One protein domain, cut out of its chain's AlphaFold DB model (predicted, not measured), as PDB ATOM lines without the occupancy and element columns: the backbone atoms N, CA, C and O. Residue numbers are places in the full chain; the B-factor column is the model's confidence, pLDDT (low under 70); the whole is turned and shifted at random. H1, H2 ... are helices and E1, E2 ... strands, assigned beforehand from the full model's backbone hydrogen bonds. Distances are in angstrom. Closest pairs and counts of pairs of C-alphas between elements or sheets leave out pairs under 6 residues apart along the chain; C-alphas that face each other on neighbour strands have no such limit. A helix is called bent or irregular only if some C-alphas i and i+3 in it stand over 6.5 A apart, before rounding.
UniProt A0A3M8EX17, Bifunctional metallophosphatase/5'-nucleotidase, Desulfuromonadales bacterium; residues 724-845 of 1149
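AT A GLANCE: This is residues 724 to 845 of the 1149 residues of the protein "Bifunctional metallophosphatase/5'-nucleotidase" of Desulfuromonadales bacterium (UniProt A0A3M8EX17). Five strands, E1, E2, E3, E5 and E4, ring an axis as a small closed barrel, strongly bent in E1, E2 and E4. A sixth strand, E6, pairs onto E4 outside the ring, and the short helix H1 sits on the outside of the wall. The printed part has 122 residues, with E1, E2, H1, E3, E4, E5 and E6 along the chain; the class is mostly strand, though under half of the residues are in named elements. The barrel is mixed: E3 and E5 are parallel, its other neighbour pairs antiparallel. The whole is compact, with a radius of gyration of the C-alphas of 13.8 A, and rounded, spanning 40 by 33 by 29 A.

HOW THE PARTS SIT: Begin at E1, residues 724 to 736, which bends by 98 degrees at residue 727. On one side of it look for E2, residues 746 to 754, antiparallel to it in a hairpin; N 731 and O 750 are 2.9 A apart, within hydrogen-bond range. On the other side of E1 find E4, residues 804 to 815, antiparallel, with N 728 and O 808 at 2.8 A. E3, residues 785 to 788, is antiparallel to E2, with N 749 and O 786 at 2.8 A. E5, residues 818 to 823, is parallel to E3, with N 821 and O 787 at 3.2 A, and forms an antiparallel hairpin with E4, where N 820 and O 813 are 2.8 A apart. E4 bends by 85 degrees at residue 807, and its pairing is staggered: it pairs over residues 804 to 807 with E6, residues 835 to 839, and over 810 to 815 with E5. E6 is antiparallel to E4, with N 805 and O 838 at 2.8 A, and is apart from E2. H1, residues 756 to 760, is on the barrel, outside it, at a height over the sheet of 7.6 A; its closest C-alpha pair with E1 is Gly 726 and Thr 758, 5.2 A. In H1 the O i to N i+4 pair is within hydrogen-bond range.

IN THESE COORDINATES: Find C-alpha 724 at (26.930, 22.895, 42.696); from there E1 runs 23.7 A to C-alpha 736. E2 covers 21.4 A. E4 starts at C-alpha 804, (10.295, 8.335, 38.003), and is 26.0 A long; E5 is 16.2 A. E6 ends at C-alpha 839, (9.633, 4.226, 38.827).

THE WHOLE: The C-alphas of Gly 740 and Ala 773 are farthest apart, at 41.9 A. The printed part has no cut. The links H1 to E3, E3 to E4 and E5 to E6 are long. Mean pLDDT of the printed part is 71.4; look for values under 70 at, among others, residues 737 to 746, 789 to 799 and 810 to 834.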
ATOM      1  N   LEU A 724      27.052  24.333  42.466       63.28
ATOM      2  CA  LEU A 724      26.930  22.895  42.696       63.28
ATOM      3  C   LEU A 724      26.815  22.196  41.342       63.28
ATOM      4  O   LEU A 724      25.715  21.955  40.860       63.28
ATOM      5  N   ALA A 725      27.933  21.834  40.722       67.69
ATOM      6  CA  ALA A 725      27.907  21.046  39.491       67.69
ATOM      7  C   ALA A 725      28.068  19.553  39.805       67.69
ATOM      8  O   ALA A 725      29.047  19.131  40.430       67.69
ATOM      9  N   GLY A 726      27.170  18.690  39.326       73.75
ATOM     10  CA  GLY A 726      27.180  17.263  39.662       73.75
ATOM     11  C   GLY A 726      26.263  16.407  38.803       73.75
ATOM     12  O   GLY A 726      25.149  16.797  38.480       73.75
ATOM     13  N   GLY A 727      26.719  15.195  38.510       83.00
ATOM     14  CA  GLY A 727      25.847  14.097  38.128       83.00
ATOM     15  C   GLY A 727      25.185  13.465  39.353       83.00
ATOM     16  O   GLY A 727      25.871  13.138  40.336       83.00
ATOM     17  N   PHE A 728      23.870  13.267  39.299       86.62
ATOM     18  CA  PHE A 728      23.072  12.686  40.375       86.62
ATOM     19  C   PHE A 728      22.037  11.697  39.847       86.62
ATOM     20  O   PHE A 728      21.519  11.820  38.741       86.62
ATOM     21  N   ARG A 729      21.657  10.753  40.709       90.25
ATOM     22  CA  ARG A 729      20.361  10.081  40.592       90.25
ATOM     23  C   ARG A 729      19.335  10.869  41.375       90.25
ATOM     24  O   ARG A 729      19.589  11.203  42.533       90.25
ATOM     25  N   ALA A 730      18.178  11.100  40.780       90.94
ATOM     26  CA  ALA A 730      17.082  11.816  41.409       90.94
ATOM     27  C   ALA A 730      15.752  11.093  41.193       90.94
ATOM     28  O   ALA A 730      15.607  10.286  40.274       90.94
ATOM     29  N   VAL A 731      14.778  11.373  42.054       92.06
ATOM     30  CA  VAL A 731      13.382  10.982  41.852       92.06
ATOM     31  C   VAL A 731      12.547  12.219  41.565       92.06
ATOM     32  O   VAL A 731      12.689  13.235  42.240       92.06
ATOM     33  N   VAL A 732      11.646  12.120  40.597       91.12
ATOM     34  CA  VAL A 732      10.634  13.141  40.328       91.12
ATOM     35  C   VAL A 732       9.604  13.131  41.465       91.12
ATOM     36  O   VAL A 732       8.901  12.136  41.639       91.12
ATOM     37  N   THR A 733       9.510  14.200  42.259       90.88
ATOM     38  CA  THR A 733       8.594  14.299  43.416       90.88
ATOM     39  C   THR A 733       7.257  14.920  43.039       90.88
ATOM     40  O   THR A 733       6.198  14.384  43.366       90.88
ATOM     41  N   MET A 734       7.296  15.999  42.269       87.31
ATOM     42  CA  MET A 734       6.129  16.637  41.684       87.31
ATOM     43  C   MET A 734       6.444  16.991  40.239       87.31
ATOM     44  O   MET A 734       7.540  17.435  39.912       87.31
ATOM     45  N   VAL A 735       5.459  16.800  39.375       79.06
ATOM     46  CA  VAL A 735       5.512  17.295  38.008       79.06
ATOM     47  C   VAL A 735       4.504  18.426  37.924       79.06
ATOM     48  O   VAL A 735       3.345  18.252  38.312       79.06
ATOM     49  N   ASP A 736       4.963  19.590  37.480       71.38
ATOM     50  CA  ASP A 736       4.081  20.633  36.983       71.38
ATOM     51  C   ASP A 736       4.120  20.645  35.455       71.38
ATOM     52  O   ASP A 736       4.632  21.560  34.819       71.38
ATOM     53  N   ASP A 737       3.613  19.551  34.893       57.47
ATOM     54  CA  ASP A 737       3.342  19.326  33.472       57.47
ATOM     55  C   ASP A 737       1.842  19.382  33.207       57.47
ATOM     56  O   ASP A 737       1.373  18.947  32.151       57.47
ATOM     57  N   LYS A 738       1.050  19.871  34.178       51.25
ATOM     58  CA  LYS A 738      -0.363  20.080  33.918       51.25
ATOM     59  C   LYS A 738      -0.389  21.043  32.774       51.25
ATOM     60  O   LYS A 738      -0.033  22.200  32.953       51.25
ATOM     61  N   GLU A 739      -0.854  20.512  31.649       46.25
ATOM     62  CA  GLU A 739      -0.767  21.051  30.301       46.25
ATOM     63  C   GLU A 739      -1.089  22.560  30.199       46.25
ATOM     64  O   GLU A 739      -0.853  23.189  29.181       46.25
ATOM     65  N   GLY A 740      -1.686  23.146  31.230       47.88
ATOM     66  CA  GLY A 740      -2.308  24.433  31.288       47.88
ATOM     67  C   GLY A 740      -1.470  25.698  31.372       47.88
ATOM     68  O   GLY A 740      -2.116  26.713  31.222       47.88
ATOM     69  N   GLU A 741      -0.153  25.747  31.582       46.16
ATOM     70  CA  GLU A 741       0.568  27.028  31.419       46.16
ATOM     71  C   GLU A 741       1.981  26.826  30.837       46.16
ATOM     72  O   GLU A 741       2.844  26.234  31.473       46.16
ATOM     73  N   PRO A 742       2.250  27.328  29.628       39.31
ATOM     74  CA  PRO A 742       3.425  26.992  28.822       39.31
ATOM     75  C   PRO A 742       4.705  27.733  29.201       39.31
ATOM     76  O   PRO A 742       5.722  27.608  28.522       39.31
ATOM     77  N   TYR A 743       4.641  28.566  30.233       45.16
ATOM     78  CA  TYR A 743       5.763  29.405  30.620       45.16
ATOM     79  C   TYR A 743       6.642  28.764  31.693       45.16
ATOM     80  O   TYR A 743       7.689  29.329  31.969       45.16
ATOM     81  N   ASN A 744       6.263  27.610  32.267       49.53
ATOM     82  CA  ASN A 744       7.060  26.897  33.272       49.53
ATOM     83  C   ASN A 744       6.660  25.412  33.385       49.53
ATOM     84  O   ASN A 744       5.983  25.020  34.333       49.53
ATOM     85  N   GLU A 745       7.107  24.569  32.454       56.22
ATOM     86  CA  GLU A 745       7.131  23.120  32.694       56.22
ATOM     87  C   GLU A 745       8.286  22.820  33.650       56.22
ATOM     88  O   GLU A 745       9.457  23.019  33.321       56.22
ATOM     89  N   SER A 746       7.961  22.407  34.870       67.94
ATOM     90  CA  SER A 746       8.956  22.157  35.912       67.94
ATOM     91  C   SER A 746       8.789  20.757  36.467       67.94
ATOM     92  O   SER A 746       7.687  20.356  36.850       67.94
ATOM     93  N   ILE A 747       9.895  20.023  36.569       78.56
ATOM     94  CA  ILE A 747       9.942  18.847  37.428       78.56
ATOM     95  C   ILE A 747      10.609  19.237  38.739       78.56
ATOM     96  O   ILE A 747      11.664  19.868  38.768       78.56
ATOM     97  N   PHE A 748       9.971  18.871  39.835       87.38
ATOM     98  CA  PHE A 748      10.572  18.924  41.153       87.38
ATOM     99  C   PHE A 748      11.226  17.577  41.392       87.38
ATOM    100  O   PHE A 748      10.619  16.527  41.155       87.38
ATOM    101  N   VAL A 749      12.487  17.611  41.794       90.06
ATOM    102  CA  VAL A 749      13.319  16.427  41.940       90.06
ATOM    103  C   VAL A 749      13.925  16.390  43.325       90.06
ATOM    104  O   VAL A 749      14.385  17.401  43.844       90.06
ATOM    105  N   ARG A 750      13.981  15.194  43.902       91.38
ATOM    106  CA  ARG A 750      14.738  14.908  45.119       91.38
ATOM    107  C   ARG A 750      15.963  14.092  44.753       91.38
ATOM    108  O   ARG A 750      15.837  13.018  44.160       91.38
ATOM    109  N   LEU A 751      17.140  14.595  45.101       91.12
ATOM    110  CA  LEU A 751      18.399  13.907  44.859       91.12
ATOM    111  C   LEU A 751      18.487  12.678  45.774       91.12
ATOM    112  O   LEU A 751      18.260  12.750  46.979       91.12
ATOM    113  N   LEU A 752      18.822  11.532  45.188       87.75
ATOM    114  CA  LEU A 752      18.952  10.257  45.891       87.75
ATOM    115  C   LEU A 752      20.416   9.948  46.223       87.75
ATOM    116  O   LEU A 752      20.727   9.504  47.327       87.75
ATOM    117  N   SER A 753      21.319  10.166  45.264       86.25
ATOM    118  CA  SER A 753      22.752   9.890  45.415       86.25
ATOM    119  C   SER A 753      23.572  10.624  44.361       86.25
ATOM    120  O   SER A 753      23.131  10.756  43.218       86.25
ATOM    121  N   ALA A 754      24.795  11.005  44.712       86.31
ATOM    122  CA  ALA A 754      25.788  11.482  43.758       86.31
ATOM    123  C   ALA A 754      26.331  10.325  42.898       86.31
ATOM    124  O   ALA A 754      26.514   9.207  43.390       86.31
ATOM    125  N   LEU A 755      26.603  10.594  41.620       85.31
ATOM    126  CA  LEU A 755      27.347   9.668  40.762       85.31
ATOM    127  C   LEU A 755      28.825   9.594  41.199       85.31
ATOM    128  O   LEU A 755      29.311  10.536  41.834       85.31
ATOM    129  N   PRO A 756      29.551   8.493  40.915       81.00
ATOM    130  CA  PRO A 756      30.931   8.302  41.374       81.00
ATOM    131  C   PRO A 756      31.859   9.487  41.075       81.00
ATOM    132  O   PRO A 756      32.615   9.914  41.945       81.00
ATOM    133  N   GLU A 757      31.734  10.065  39.886       77.88
ATOM    134  CA  GLU A 757      32.488  11.222  39.407       77.88
ATOM    135  C   GLU A 757      32.229  12.457  40.289       77.88
ATOM    136  O   GLU A 757      33.152  13.167  40.694       77.88
ATOM    137  N   THR A 758      30.968  12.678  40.673       80.75
ATOM    138  CA  THR A 758      30.550  13.758  41.580       80.75
ATOM    139  C   THR A 758      31.126  13.569  42.986       80.75
ATOM    140  O   THR A 758      31.545  14.536  43.625       80.75
ATOM    141  N   VAL A 759      31.189  12.325  43.478       81.25
ATOM    142  CA  VAL A 759      31.777  12.012  44.792       81.25
ATOM    143  C   VAL A 759      33.271  12.331  44.816       81.25
ATOM    144  O   VAL A 759      33.757  12.908  45.793       81.25
ATOM    145  N   GLU A 760      33.996  12.009  43.742       78.44
ATOM    146  CA  GLU A 760      35.432  12.290  43.626       78.44
ATOM    147  C   GLU A 760      35.736  13.796  43.683       78.44
ATOM    148  O   GLU A 760      36.699  14.206  44.338       78.44
ATOM    149  N   ARG A 761      34.872  14.636  43.095       72.00
ATOM    150  CA  ARG A 761      35.055  16.098  43.040       72.00
ATOM    151  C   ARG A 761      34.382  16.896  44.161       72.00
ATOM    152  O   ARG A 761      34.410  18.128  44.131       72.00
ATOM    153  N   ARG A 762      33.828  16.247  45.195       74.00
ATOM    154  CA  ARG A 762      32.993  16.912  46.223       74.00
ATOM    155  C   ARG A 762      33.629  18.113  46.946       74.00
ATOM    156  O   ARG A 762      32.917  18.906  47.546       74.00
ATOM    157  N   ASN A 763      34.956  18.251  46.937       73.75
ATOM    158  CA  ASN A 763      35.658  19.352  47.608       73.75
ATOM    159  C   ASN A 763      35.969  20.556  46.692       73.75
ATOM    160  O   ASN A 763      36.536  21.526  47.186       73.75
ATOM    161  N   ALA A 764      35.652  20.489  45.394       55.12
ATOM    162  CA  ALA A 764      36.017  21.513  44.407       55.12
ATOM    163  C   ALA A 764      34.850  22.429  43.974       55.12
ATOM    164  O   ALA A 764      35.114  23.536  43.526       55.12
ATOM    165  N   TYR A 765      33.591  22.005  44.165       56.19
ATOM    166  CA  TYR A 765      32.385  22.638  43.590       56.19
ATOM    167  C   TYR A 765      31.282  22.907  44.615       56.19
ATOM    168  O   TYR A 765      30.161  22.453  44.428       56.19
ATOM    169  N   GLY A 766      31.598  23.431  45.802       65.81
ATOM    170  CA  GLY A 766      30.574  23.671  46.841       65.81
ATOM    171  C   GLY A 766      29.830  22.419  47.361       65.81
ATOM    172  O   GLY A 766      29.092  22.485  48.339       65.81
ATOM    173  N   LEU A 767      30.075  21.237  46.779       72.81
ATOM    174  CA  LEU A 767      29.354  19.985  47.008       72.81
ATOM    175  C   LEU A 767      29.601  19.412  48.399       72.81
ATOM    176  O   LEU A 767      28.879  18.518  48.821       72.81
ATOM    177  N   ALA A 768      30.607  19.890  49.131       78.19
ATOM    178  CA  ALA A 768      30.976  19.328  50.424       78.19
ATOM    179  C   ALA A 768      29.839  19.413  51.460       78.19
ATOM    180  O   ALA A 768      29.821  18.590  52.379       78.19
ATOM    181  N   GLY A 769      28.923  20.380  51.305       79.56
ATOM    182  CA  GLY A 769      27.713  20.524  52.119       79.56
ATOM    183  C   GLY A 769      26.528  19.668  51.654       79.56
ATOM    184  O   GLY A 769      25.725  19.261  52.495       79.56
ATOM    185  N   LEU A 770      26.428  19.371  50.353       84.44
ATOM    186  CA  LEU A 770      25.336  18.597  49.744       84.44
ATOM    187  C   LEU A 770      25.637  17.091  49.677       84.44
ATOM    188  O   LEU A 770      24.751  16.274  49.908       84.44
ATOM    189  N   VAL A 771      26.876  16.714  49.358       84.62
ATOM    190  CA  VAL A 771      27.317  15.341  49.089       84.62
ATOM    191  C   VAL A 771      28.236  14.850  50.205       84.62
ATOM    192  O   VAL A 771      29.368  15.326  50.402       84.62
ATOM    193  N   ASN A 772      27.758  13.839  50.927       81.25
ATOM    194  CA  ASN A 772      28.525  13.153  51.955       81.25
ATOM    195  C   ASN A 772      29.685  12.355  51.337       81.25
ATOM    196  O   ASN A 772      29.709  12.044  50.148       81.25
ATOM    197  N   ALA A 773      30.670  11.986  52.159       78.12
ATOM    198  CA  ALA A 773      31.864  11.274  51.690       78.12
ATOM    199  C   ALA A 773      31.581   9.876  51.097       78.12
ATOM    200  O   ALA A 773      32.447   9.321  50.427       78.12
ATOM    201  N   ASP A 774      30.410   9.297  51.362       68.75
ATOM    202  CA  ASP A 774      29.955   8.018  50.810       68.75
ATOM    203  C   ASP A 774      29.025   8.168  49.591       68.75
ATOM    204  O   ASP A 774      28.517   7.167  49.094       68.75
ATOM    205  N   GLY A 775      28.816   9.396  49.102       75.00
ATOM    206  CA  GLY A 775      27.961   9.704  47.952       75.00
ATOM    207  C   GLY A 775      26.474   9.861  48.268       75.00
ATOM    208  O   GLY A 775      25.697  10.175  47.364       75.00
ATOM    209  N   THR A 776      26.070   9.695  49.530       81.31
ATOM    210  CA  THR A 776      24.707  10.029  49.966       81.31
ATOM    211  C   THR A 776      24.486  11.544  49.985       81.31
ATOM    212  O   THR A 776      25.431  12.327  50.124       81.31
ATOM    213  N   ILE A 777      23.228  11.961  49.843       86.12
ATOM    214  CA  ILE A 777      22.832  13.372  49.859       86.12
ATOM    215  C   ILE A 777      22.527  13.808  51.292       86.12
ATOM    216  O   ILE A 777      21.876  13.086  52.043       86.12
ATOM    217  N   ASN A 778      22.997  14.991  51.677       83.38
ATOM    218  CA  ASN A 778      22.617  15.646  52.919       83.38
ATOM    219  C   ASN A 778      21.192  16.218  52.781       83.38
ATOM    220  O   ASN A 778      21.021  17.209  52.068       83.38
ATOM    221  N   PRO A 779      20.181  15.659  53.470       78.69
ATOM    222  CA  PRO A 779      18.791  16.077  53.302       78.69
ATOM    223  C   PRO A 779      18.534  17.506  53.794       78.69
ATOM    224  O   PRO A 779      17.651  18.175  53.275       78.69
ATOM    225  N   ALA A 780      19.339  18.008  54.737       78.31
ATOM    226  CA  ALA A 780      19.200  19.361  55.273       78.31
ATOM    227  C   ALA A 780      19.730  20.455  54.326       78.31
ATOM    228  O   ALA A 780      19.608  21.644  54.627       78.31
ATOM    229  N   HIS A 781      20.370  20.072  53.218       83.38
ATOM    230  CA  HIS A 781      20.868  21.016  52.229       83.38
ATOM    231  C   HIS A 781      19.726  21.514  51.338       83.38
ATOM    232  O   HIS A 781      18.963  20.710  50.827       83.38
ATOM    233  N   GLN A 782      19.683  22.811  51.041       78.44
ATOM    234  CA  GLN A 782      18.651  23.465  50.208       78.44
ATOM    235  C   GLN A 782      18.568  23.006  48.732       78.44
ATOM    236  O   GLN A 782      17.745  23.494  47.973       78.44
ATOM    237  N   PHE A 783      19.447  22.094  48.304       80.25
ATOM    238  CA  PHE A 783      19.425  21.479  46.965       80.25
ATOM    239  C   PHE A 783      19.189  19.966  47.029       80.25
ATOM    240  O   PHE A 783      19.268  19.285  46.009       80.25
ATOM    241  N   SER A 784      18.954  19.412  48.224       86.50
ATOM    242  CA  SER A 784      18.638  17.990  48.388       86.50
ATOM    243  C   SER A 784      17.330  17.638  47.678       86.50
ATOM    244  O   SER A 784      17.182  16.541  47.139       86.50
ATOM    245  N   GLU A 785      16.423  18.606  47.609       88.50
ATOM    246  CA  GLU A 785      15.239  18.608  46.783       88.50
ATOM    247  C   GLU A 785      15.071  19.995  46.168       88.50
ATOM    248  O   GLU A 785      15.222  21.004  46.846       88.50
ATOM    249  N   SER A 786      14.839  20.066  44.863       84.12
ATOM    250  CA  SER A 786      14.752  21.349  44.176       84.12
ATOM    251  C   SER A 786      13.949  21.249  42.889       84.12
ATOM    252  O   SER A 786      13.572  20.168  42.430       84.12
ATOM    253  N   MET A 787      13.687  22.405  42.296       80.19
ATOM    254  CA  MET A 787      13.099  22.501  40.976       80.19
ATOM    255  C   MET A 787      14.208  22.384  39.936       80.19
ATOM    256  O   MET A 787      15.179  23.144  39.956       80.19
ATOM    257  N   LEU A 788      14.043  21.439  39.014       74.38
ATOM    258  CA  LEU A 788      14.861  21.374  37.817       74.38
ATOM    259  C   LEU A 788      14.294  22.377  36.807       74.38
ATOM    260  O   LEU A 788      13.306  22.107  36.118       74.38
ATOM    261  N   TYR A 789      14.911  23.554  36.761       60.56
ATOM    262  CA  TYR A 789      14.624  24.584  35.780       60.56
ATOM    263  C   TYR A 789      15.406  24.291  34.516       60.56
ATOM    264  O   TYR A 789      16.578  24.624  34.364       60.56
ATOM    265  N   ARG A 790      14.728  23.696  33.550       57.38
ATOM    266  CA  ARG A 790      15.278  23.555  32.212       57.38
ATOM    267  C   ARG A 790      14.956  24.837  31.453       57.38
ATOM    268  O   ARG A 790      13.983  24.868  30.709       57.38
ATOM    269  N   SER A 791      15.705  25.900  31.749       41.34
ATOM    270  CA  SER A 791      15.300  27.313  31.655       41.34
ATOM    271  C   SER A 791      14.515  27.774  30.417       41.34
ATOM    272  O   SER A 791      13.834  28.775  30.554       41.34
ATOM    273  N   HIS A 792      14.491  27.080  29.272       41.66
ATOM    274  CA  HIS A 792      13.543  27.351  28.171       41.66
ATOM    275  C   HIS A 792      13.106  26.103  27.369       41.66
ATOM    276  O   HIS A 792      12.640  26.230  26.231       41.66
ATOM    277  N   LEU A 793      13.302  24.884  27.889       48.06
ATOM    278  CA  LEU A 793      13.343  23.697  27.024       48.06
ATOM    279  C   LEU A 793      12.146  22.746  27.157       48.06
ATOM    280  O   LEU A 793      11.825  22.167  26.131       48.06
ATOM    281  N   GLY A 794      11.478  22.655  28.318       48.75
ATOM    282  CA  GLY A 794      10.262  21.850  28.568       48.75
ATOM    283  C   GLY A 794      10.385  20.343  28.279       48.75
ATOM    284  O   GLY A 794      11.174  19.939  27.439       48.75
ATOM    285  N   PHE A 795       9.664  19.484  28.996       55.69
ATOM    286  CA  PHE A 795       9.651  18.047  28.683       55.69
ATOM    287  C   PHE A 795       8.405  17.733  27.872       55.69
ATOM    288  O   PHE A 795       7.380  18.372  28.066       55.69
ATOM    289  N   LYS A 796       8.444  16.743  26.967       56.72
ATOM    290  CA  LYS A 796       7.207  16.322  26.276       56.72
ATOM    291  C   LYS A 796       6.084  16.110  27.301       56.72
ATOM    292  O   LYS A 796       6.319  15.447  28.309       56.72
ATOM    293  N   ASP A 797       4.879  16.593  27.000       55.94
ATOM    294  CA  ASP A 797       3.682  16.331  27.807       55.94
ATOM    295  C   ASP A 797       3.621  14.856  28.255       55.94
ATOM    296  O   ASP A 797       3.748  13.946  27.423       55.94
ATOM    297  N   ASP A 798       3.408  14.630  29.555       61.09
ATOM    298  CA  ASP A 798       3.337  13.317  30.212       61.09
ATOM    299  C   ASP A 798       4.627  12.459  30.144       61.09
ATOM    300  O   ASP A 798       4.588  11.254  30.426       61.09
ATOM    301  N   ALA A 799       5.783  13.022  29.764       68.44
ATOM    302  CA  ALA A 799       7.044  12.271  29.676       68.44
ATOM    303  C   ALA A 799       7.531  11.750  31.032       68.44
ATOM    304  O   ALA A 799       8.182  10.702  31.097       68.44
ATOM    305  N   HIS A 800       7.199  12.466  32.104       76.88
ATOM    306  CA  HIS A 800       7.621  12.162  33.461       76.88
ATOM    307  C   HIS A 800       6.422  12.156  34.395       76.88
ATOM    308  O   HIS A 800       5.458  12.891  34.217       76.88
ATOM    309  N   LYS A 801       6.481  11.321  35.426       84.81
ATOM    310  CA  LYS A 801       5.473  11.285  36.490       84.81
ATOM    311  C   LYS A 801       6.148  11.174  37.853       84.81
ATOM    312  O   LYS A 801       7.263  10.648  37.932       84.81
ATOM    313  N   PRO A 802       5.465  11.582  38.939       89.06
ATOM    314  CA  PRO A 802       5.961  11.354  40.286       89.06
ATOM    315  C   PRO A 802       6.390   9.894  40.497       89.06
ATOM    316  O   PRO A 802       5.656   8.950  40.182       89.06
ATOM    317  N   GLY A 803       7.603   9.716  41.007       89.12
ATOM    318  CA  GLY A 803       8.244   8.428  41.251       89.12
ATOM    319  C   GLY A 803       9.241   8.008  40.178       89.12
ATOM    320  O   GLY A 803       9.992   7.071  40.426       89.12
ATOM    321  N   ASP A 804       9.280   8.654  39.010       90.81
ATOM    322  CA  ASP A 804      10.295   8.335  38.003       90.81
ATOM    323  C   ASP A 804      11.698   8.611  38.556       90.81
ATOM    324  O   ASP A 804      11.970   9.684  39.089       90.81
ATOM    325  N   ILE A 805      12.569   7.606  38.461       90.94
ATOM    326  CA  ILE A 805      13.974   7.687  38.857       90.94
ATOM    327  C   ILE A 805      14.768   8.027  37.608       90.94
ATOM    328  O   ILE A 805      14.732   7.277  36.630       90.94
ATOM    329  N   ILE A 806      15.486   9.136  37.663       87.06
ATOM    330  CA  ILE A 806      16.241   9.703  36.553       87.06
ATOM    331  C   ILE A 806      17.714   9.844  36.930       87.06
ATOM    332  O   ILE A 806      18.064   9.967  38.107       87.06
ATOM    333  N   GLU A 807      18.572   9.803  35.920       85.88
ATOM    334  CA  GLU A 807      19.951  10.274  36.016       85.88
ATOM    335  C   GLU A 807      20.004  11.663  35.381       85.88
ATOM    336  O   GLU A 807      19.450  11.848  34.298       85.88
ATOM    337  N   ILE A 808      20.581  12.630  36.093       77.88
ATOM    338  CA  ILE A 808      20.647  14.032  35.673       77.88
ATOM    339  C   ILE A 808      22.050  14.576  35.899       77.88
ATOM    340  O   ILE A 808      22.677  14.274  36.921       77.88
ATOM    341  N   TRP A 809      22.511  15.412  34.975       74.75
ATOM    342  CA  TRP A 809      23.723  16.199  35.148       74.75
ATOM    343  C   TRP A 809      23.329  17.652  35.309       74.75
ATOM    344  O   TRP A 809      22.840  18.282  34.375       74.75
ATOM    345  N   VAL A 810      23.492  18.165  36.525       69.12
ATOM    346  CA  VAL A 810      22.969  19.478  36.883       69.12
ATOM    347  C   VAL A 810      24.066  20.421  37.309       69.12
ATOM    348  O   VAL A 810      25.056  20.032  37.936       69.12
ATOM    349  N   GLU A 811      23.826  21.681  37.005       65.50
ATOM    350  CA  GLU A 811      24.487  22.802  37.637       65.50
ATOM    351  C   GLU A 811      23.471  23.515  38.521       65.50
ATOM    352  O   GLU A 811      22.361  23.840  38.094       65.50
ATOM    353  N   GLY A 812      23.821  23.649  39.792       60.75
ATOM    354  CA  GLY A 812      23.013  24.289  40.805       60.75
ATOM    355  C   GLY A 812      23.528  25.678  41.096       60.75
ATOM    356  O   GLY A 812      24.693  25.839  41.454       60.75
ATOM    357  N   GLY A 813      22.627  26.642  40.992       60.66
ATOM    358  CA  GLY A 813      22.818  28.012  41.427       60.66
ATOM    359  C   GLY A 813      21.560  28.493  42.127       60.66
ATOM    360  O   GLY A 813      20.613  27.736  42.349       60.66
ATOM    361  N   PHE A 814      21.540  29.762  42.482       52.59
ATOM    362  CA  PHE A 814      20.310  30.397  42.913       52.59
ATOM    363  C   PHE A 814      19.826  31.307  41.776       52.59
ATOM    364  O   PHE A 814      20.519  31.502  40.779       52.59
ATOM    365  N   HIS A 815      18.597  31.790  41.857       50.25
ATOM    366  CA  HIS A 815      18.164  32.915  41.041       50.25
ATOM    367  C   HIS A 815      17.202  33.767  41.857       50.25
ATOM    368  O   HIS A 815      16.085  33.342  42.168       50.25
ATOM    369  N   GLY A 816      17.645  34.964  42.239       48.19
ATOM    370  CA  GLY A 816      16.886  35.837  43.131       48.19
ATOM    371  C   GLY A 816      16.727  35.266  44.547       48.19
ATOM    372  O   GLY A 816      15.747  35.604  45.210       48.19
ATOM    373  N   GLY A 817      17.661  34.412  44.992       49.56
ATOM    374  CA  GLY A 817      17.627  33.713  46.286       49.56
ATOM    375  C   GLY A 817      16.998  32.313  46.261       49.56
ATOM    376  O   GLY A 817      17.002  31.619  47.271       49.56
ATOM    377  N   ASN A 818      16.486  31.849  45.118       54.41
ATOM    378  CA  ASN A 818      15.799  30.555  45.029       54.41
ATOM    379  C   ASN A 818      16.745  29.476  44.494       54.41
ATOM    380  O   ASN A 818      17.315  29.713  43.431       54.41
ATOM    381  N   PRO A 819      16.892  28.295  45.124       60.84
ATOM    382  CA  PRO A 819      17.741  27.230  44.592       60.84
ATOM    383  C   PRO A 819      17.171  26.701  43.268       60.84
ATOM    384  O   PRO A 819      15.988  26.351  43.190       60.84
ATOM    385  N   GLN A 820      18.013  26.632  42.237       64.19
ATOM    386  CA  GLN A 820      17.668  26.147  40.902       64.19
ATOM    387  C   GLN A 820      18.718  25.157  40.408       64.19
ATOM    388  O   GLN A 820      19.912  25.443  40.443       64.19
ATOM    389  N   LEU A 821      18.268  24.001  39.923       67.94
ATOM    390  CA  LEU A 821      19.109  23.074  39.170       67.94
ATOM    391  C   LEU A 821      18.806  23.233  37.681       67.94
ATOM    392  O   LEU A 821      17.639  23.198  37.291       67.94
ATOM    393  N   VAL A 822      19.839  23.366  36.854       60.66
ATOM    394  CA  VAL A 822      19.727  23.377  35.391       60.66
ATOM    395  C   VAL A 822      20.356  22.104  34.844       60.66
ATOM    396  O   VAL A 822      21.508  21.805  35.152       60.66
ATOM    397  N   ASP A 823      19.591  21.351  34.053       61.97
ATOM    398  CA  ASP A 823      20.083  20.164  33.344       61.97
ATOM    399  C   ASP A 823      20.990  20.552  32.166       61.97
ATOM    400  O   ASP A 823      20.669  21.474  31.414       61.97
ATOM    401  N   GLN A 824      22.105  19.836  32.007       56.16
ATOM    402  CA  GLN A 824      23.188  20.172  31.074       56.16
ATOM    403  C   GLN A 824      23.228  19.285  29.815       56.16
ATOM    404  O   GLN A 824      23.939  19.605  28.866       56.16
ATOM    405  N   GLU A 825      22.493  18.166  29.766       53.19
ATOM    406  CA  GLU A 825      22.717  17.137  28.731       53.19
ATOM    407  C   GLU A 825      21.858  17.293  27.456       53.19
ATOM    408  O   GLU A 825      22.196  16.751  26.397       53.19
ATOM    409  N   GLY A 826      20.776  18.078  27.494       55.44
ATOM    410  CA  GLY A 826      19.944  18.329  26.311       55.44
ATOM    411  C   GLY A 826      19.083  17.121  25.905       55.44
ATOM    412  O   GLY A 826      18.317  16.612  26.716       55.44
ATOM    413  N   ILE A 827      19.096  16.723  24.625       51.06
ATOM    414  CA  ILE A 827      18.339  15.561  24.110       51.06
ATOM    415  C   ILE A 827      19.265  14.346  24.020       51.06
ATOM    416  O   ILE A 827      20.219  14.353  23.245       51.06
ATOM    417  N   ASN A 828      18.923  13.276  24.738       49.31
ATOM    418  CA  ASN A 828      19.744  12.071  24.860       49.31
ATOM    419  C   ASN A 828      19.435  11.000  23.791       49.31
ATOM    420  O   ASN A 828      20.298  10.185  23.457       49.31
ATOM    421  N   ASP A 829      18.225  10.995  23.214       49.44
ATOM    422  CA  ASP A 829      17.836  10.102  22.110       49.44
ATOM    423  C   ASP A 829      16.711  10.691  21.225       49.44
ATOM    424  O   ASP A 829      16.412  11.879  21.280       49.44
ATOM    425  N   ALA A 830      16.102   9.897  20.331       46.12
ATOM    426  CA  ALA A 830      15.040  10.364  19.433       46.12
ATOM    427  C   ALA A 830      13.762  10.774  20.200       46.12
ATOM    428  O   ALA A 830      12.769  10.044  20.258       46.12
ATOM    429  N   GLY A 831      13.771  11.996  20.729       48.38
ATOM    430  CA  GLY A 831      12.677  12.601  21.467       48.38
ATOM    431  C   GLY A 831      12.602  12.222  22.950       48.38
ATOM    432  O   GLY A 831      11.517  12.367  23.516       48.38
ATOM    433  N   GLY A 832      13.675  11.720  23.557       51.94
ATOM    434  CA  GLY A 832      13.832  11.570  25.001       51.94
ATOM    435  C   GLY A 832      14.918  12.506  25.527       51.94
ATOM    436  O   GLY A 832      15.981  12.673  24.928       51.94
ATOM    437  N   GLU A 833      14.608  13.160  26.642       54.41
ATOM    438  CA  GLU A 833      15.421  14.241  27.210       54.41
ATOM    439  C   GLU A 833      16.112  13.801  28.496       54.41
ATOM    440  O   GLU A 833      17.299  14.040  28.658       54.41
ATOM    441  N   MET A 834      15.433  13.028  29.347       69.50
ATOM    442  CA  MET A 834      16.042  12.411  30.527       69.50
ATOM    443  C   MET A 834      15.886  10.898  30.501       69.50
ATOM    444  O   MET A 834      14.822  10.356  30.181       69.50
ATOM    445  N   THR A 835      16.950  10.202  30.892       73.12
ATOM    446  CA  THR A 835      16.931   8.744  30.989       73.12
ATOM    447  C   THR A 835      16.153   8.321  32.234       73.12
ATOM    448  O   THR A 835      16.621   8.486  33.361       73.12
ATOM    449  N   VAL A 836      14.972   7.726  32.043       82.50
ATOM    450  CA  VAL A 836      14.195   7.115  33.134       82.50
ATOM    451  C   VAL A 836      14.727   5.707  33.412       82.50
ATOM    452  O   VAL A 836      14.559   4.787  32.612       82.50
ATOM    453  N   LEU A 837      15.351   5.527  34.574       85.06
ATOM    454  CA  LEU A 837      15.932   4.264  35.038       85.06
ATOM    455  C   LEU A 837      14.886   3.318  35.652       85.06
ATOM    456  O   LEU A 837      15.085   2.102  35.699       85.06
ATOM    457  N   GLY A 838      13.775   3.866  36.144       86.94
ATOM    458  CA  GLY A 838      12.704   3.123  36.805       86.94
ATOM    459  C   GLY A 838      11.629   4.040  37.385       86.94
ATOM    460  O   GLY A 838      11.666   5.247  37.174       86.94
ATOM    461  N   ASN A 839      10.671   3.471  38.122       90.88
ATOM    462  CA  ASN A 839       9.633   4.226  38.827       90.88
ATOM    463  C   ASN A 839       9.403   3.632  40.227       90.88
ATOM    464  O   ASN A 839       9.101   2.442  40.346       90.88
ATOM    465  N   ASP A 840       9.542   4.456  41.264       85.56
ATOM    466  CA  ASP A 840       9.198   4.153  42.654       85.56
ATOM    467  C   ASP A 840       8.425   5.332  43.287       85.56
ATOM    468  O   ASP A 840       9.022   6.291  43.788       85.56
ATOM    469  N   PRO A 841       7.081   5.271  43.311       86.44
ATOM    470  CA  PRO A 841       6.250   6.326  43.884       86.44
ATOM    471  C   PRO A 841       6.468   6.557  45.385       86.44
ATOM    472  O   PRO A 841       6.085   7.608  45.895       86.44
ATOM    473  N   ALA A 842       7.058   5.602  46.118       83.06
ATOM    474  CA  ALA A 842       7.322   5.780  47.544       83.06
ATOM    475  C   ALA A 842       8.399   6.846  47.798       83.06
ATOM    476  O   ALA A 842       8.322   7.551  48.805       83.06
ATOM    477  N   LEU A 843       9.352   6.998  46.871       84.75
ATOM    478  CA  LEU A 843      10.414   8.006  46.930       84.75
ATOM    479  C   LEU A 843       9.924   9.413  46.554       84.75
ATOM    480  O   LEU A 843      10.537  10.398  46.956       84.75
ATOM    481  N   ALA A 844       8.798   9.509  45.843       89.00
ATOM    482  CA  ALA A 844       8.157  10.766  45.449       89.00
ATOM    483  C   ALA A 844       7.133  11.293  46.465       89.00
ATOM    484  O   ALA A 844       6.417  12.255  46.194       89.00
ATOM    485  N   ARG A 845       7.023  10.660  47.638       90.81
ATOM    486  CA  ARG A 845       6.116  11.129  48.689       90.81
ATOM    487  C   ARG A 845       6.566  12.503  49.217       90.81
ATOM    488  O   ARG A 845       7.775  12.739  49.315       90.81
TER     489      ARG A 845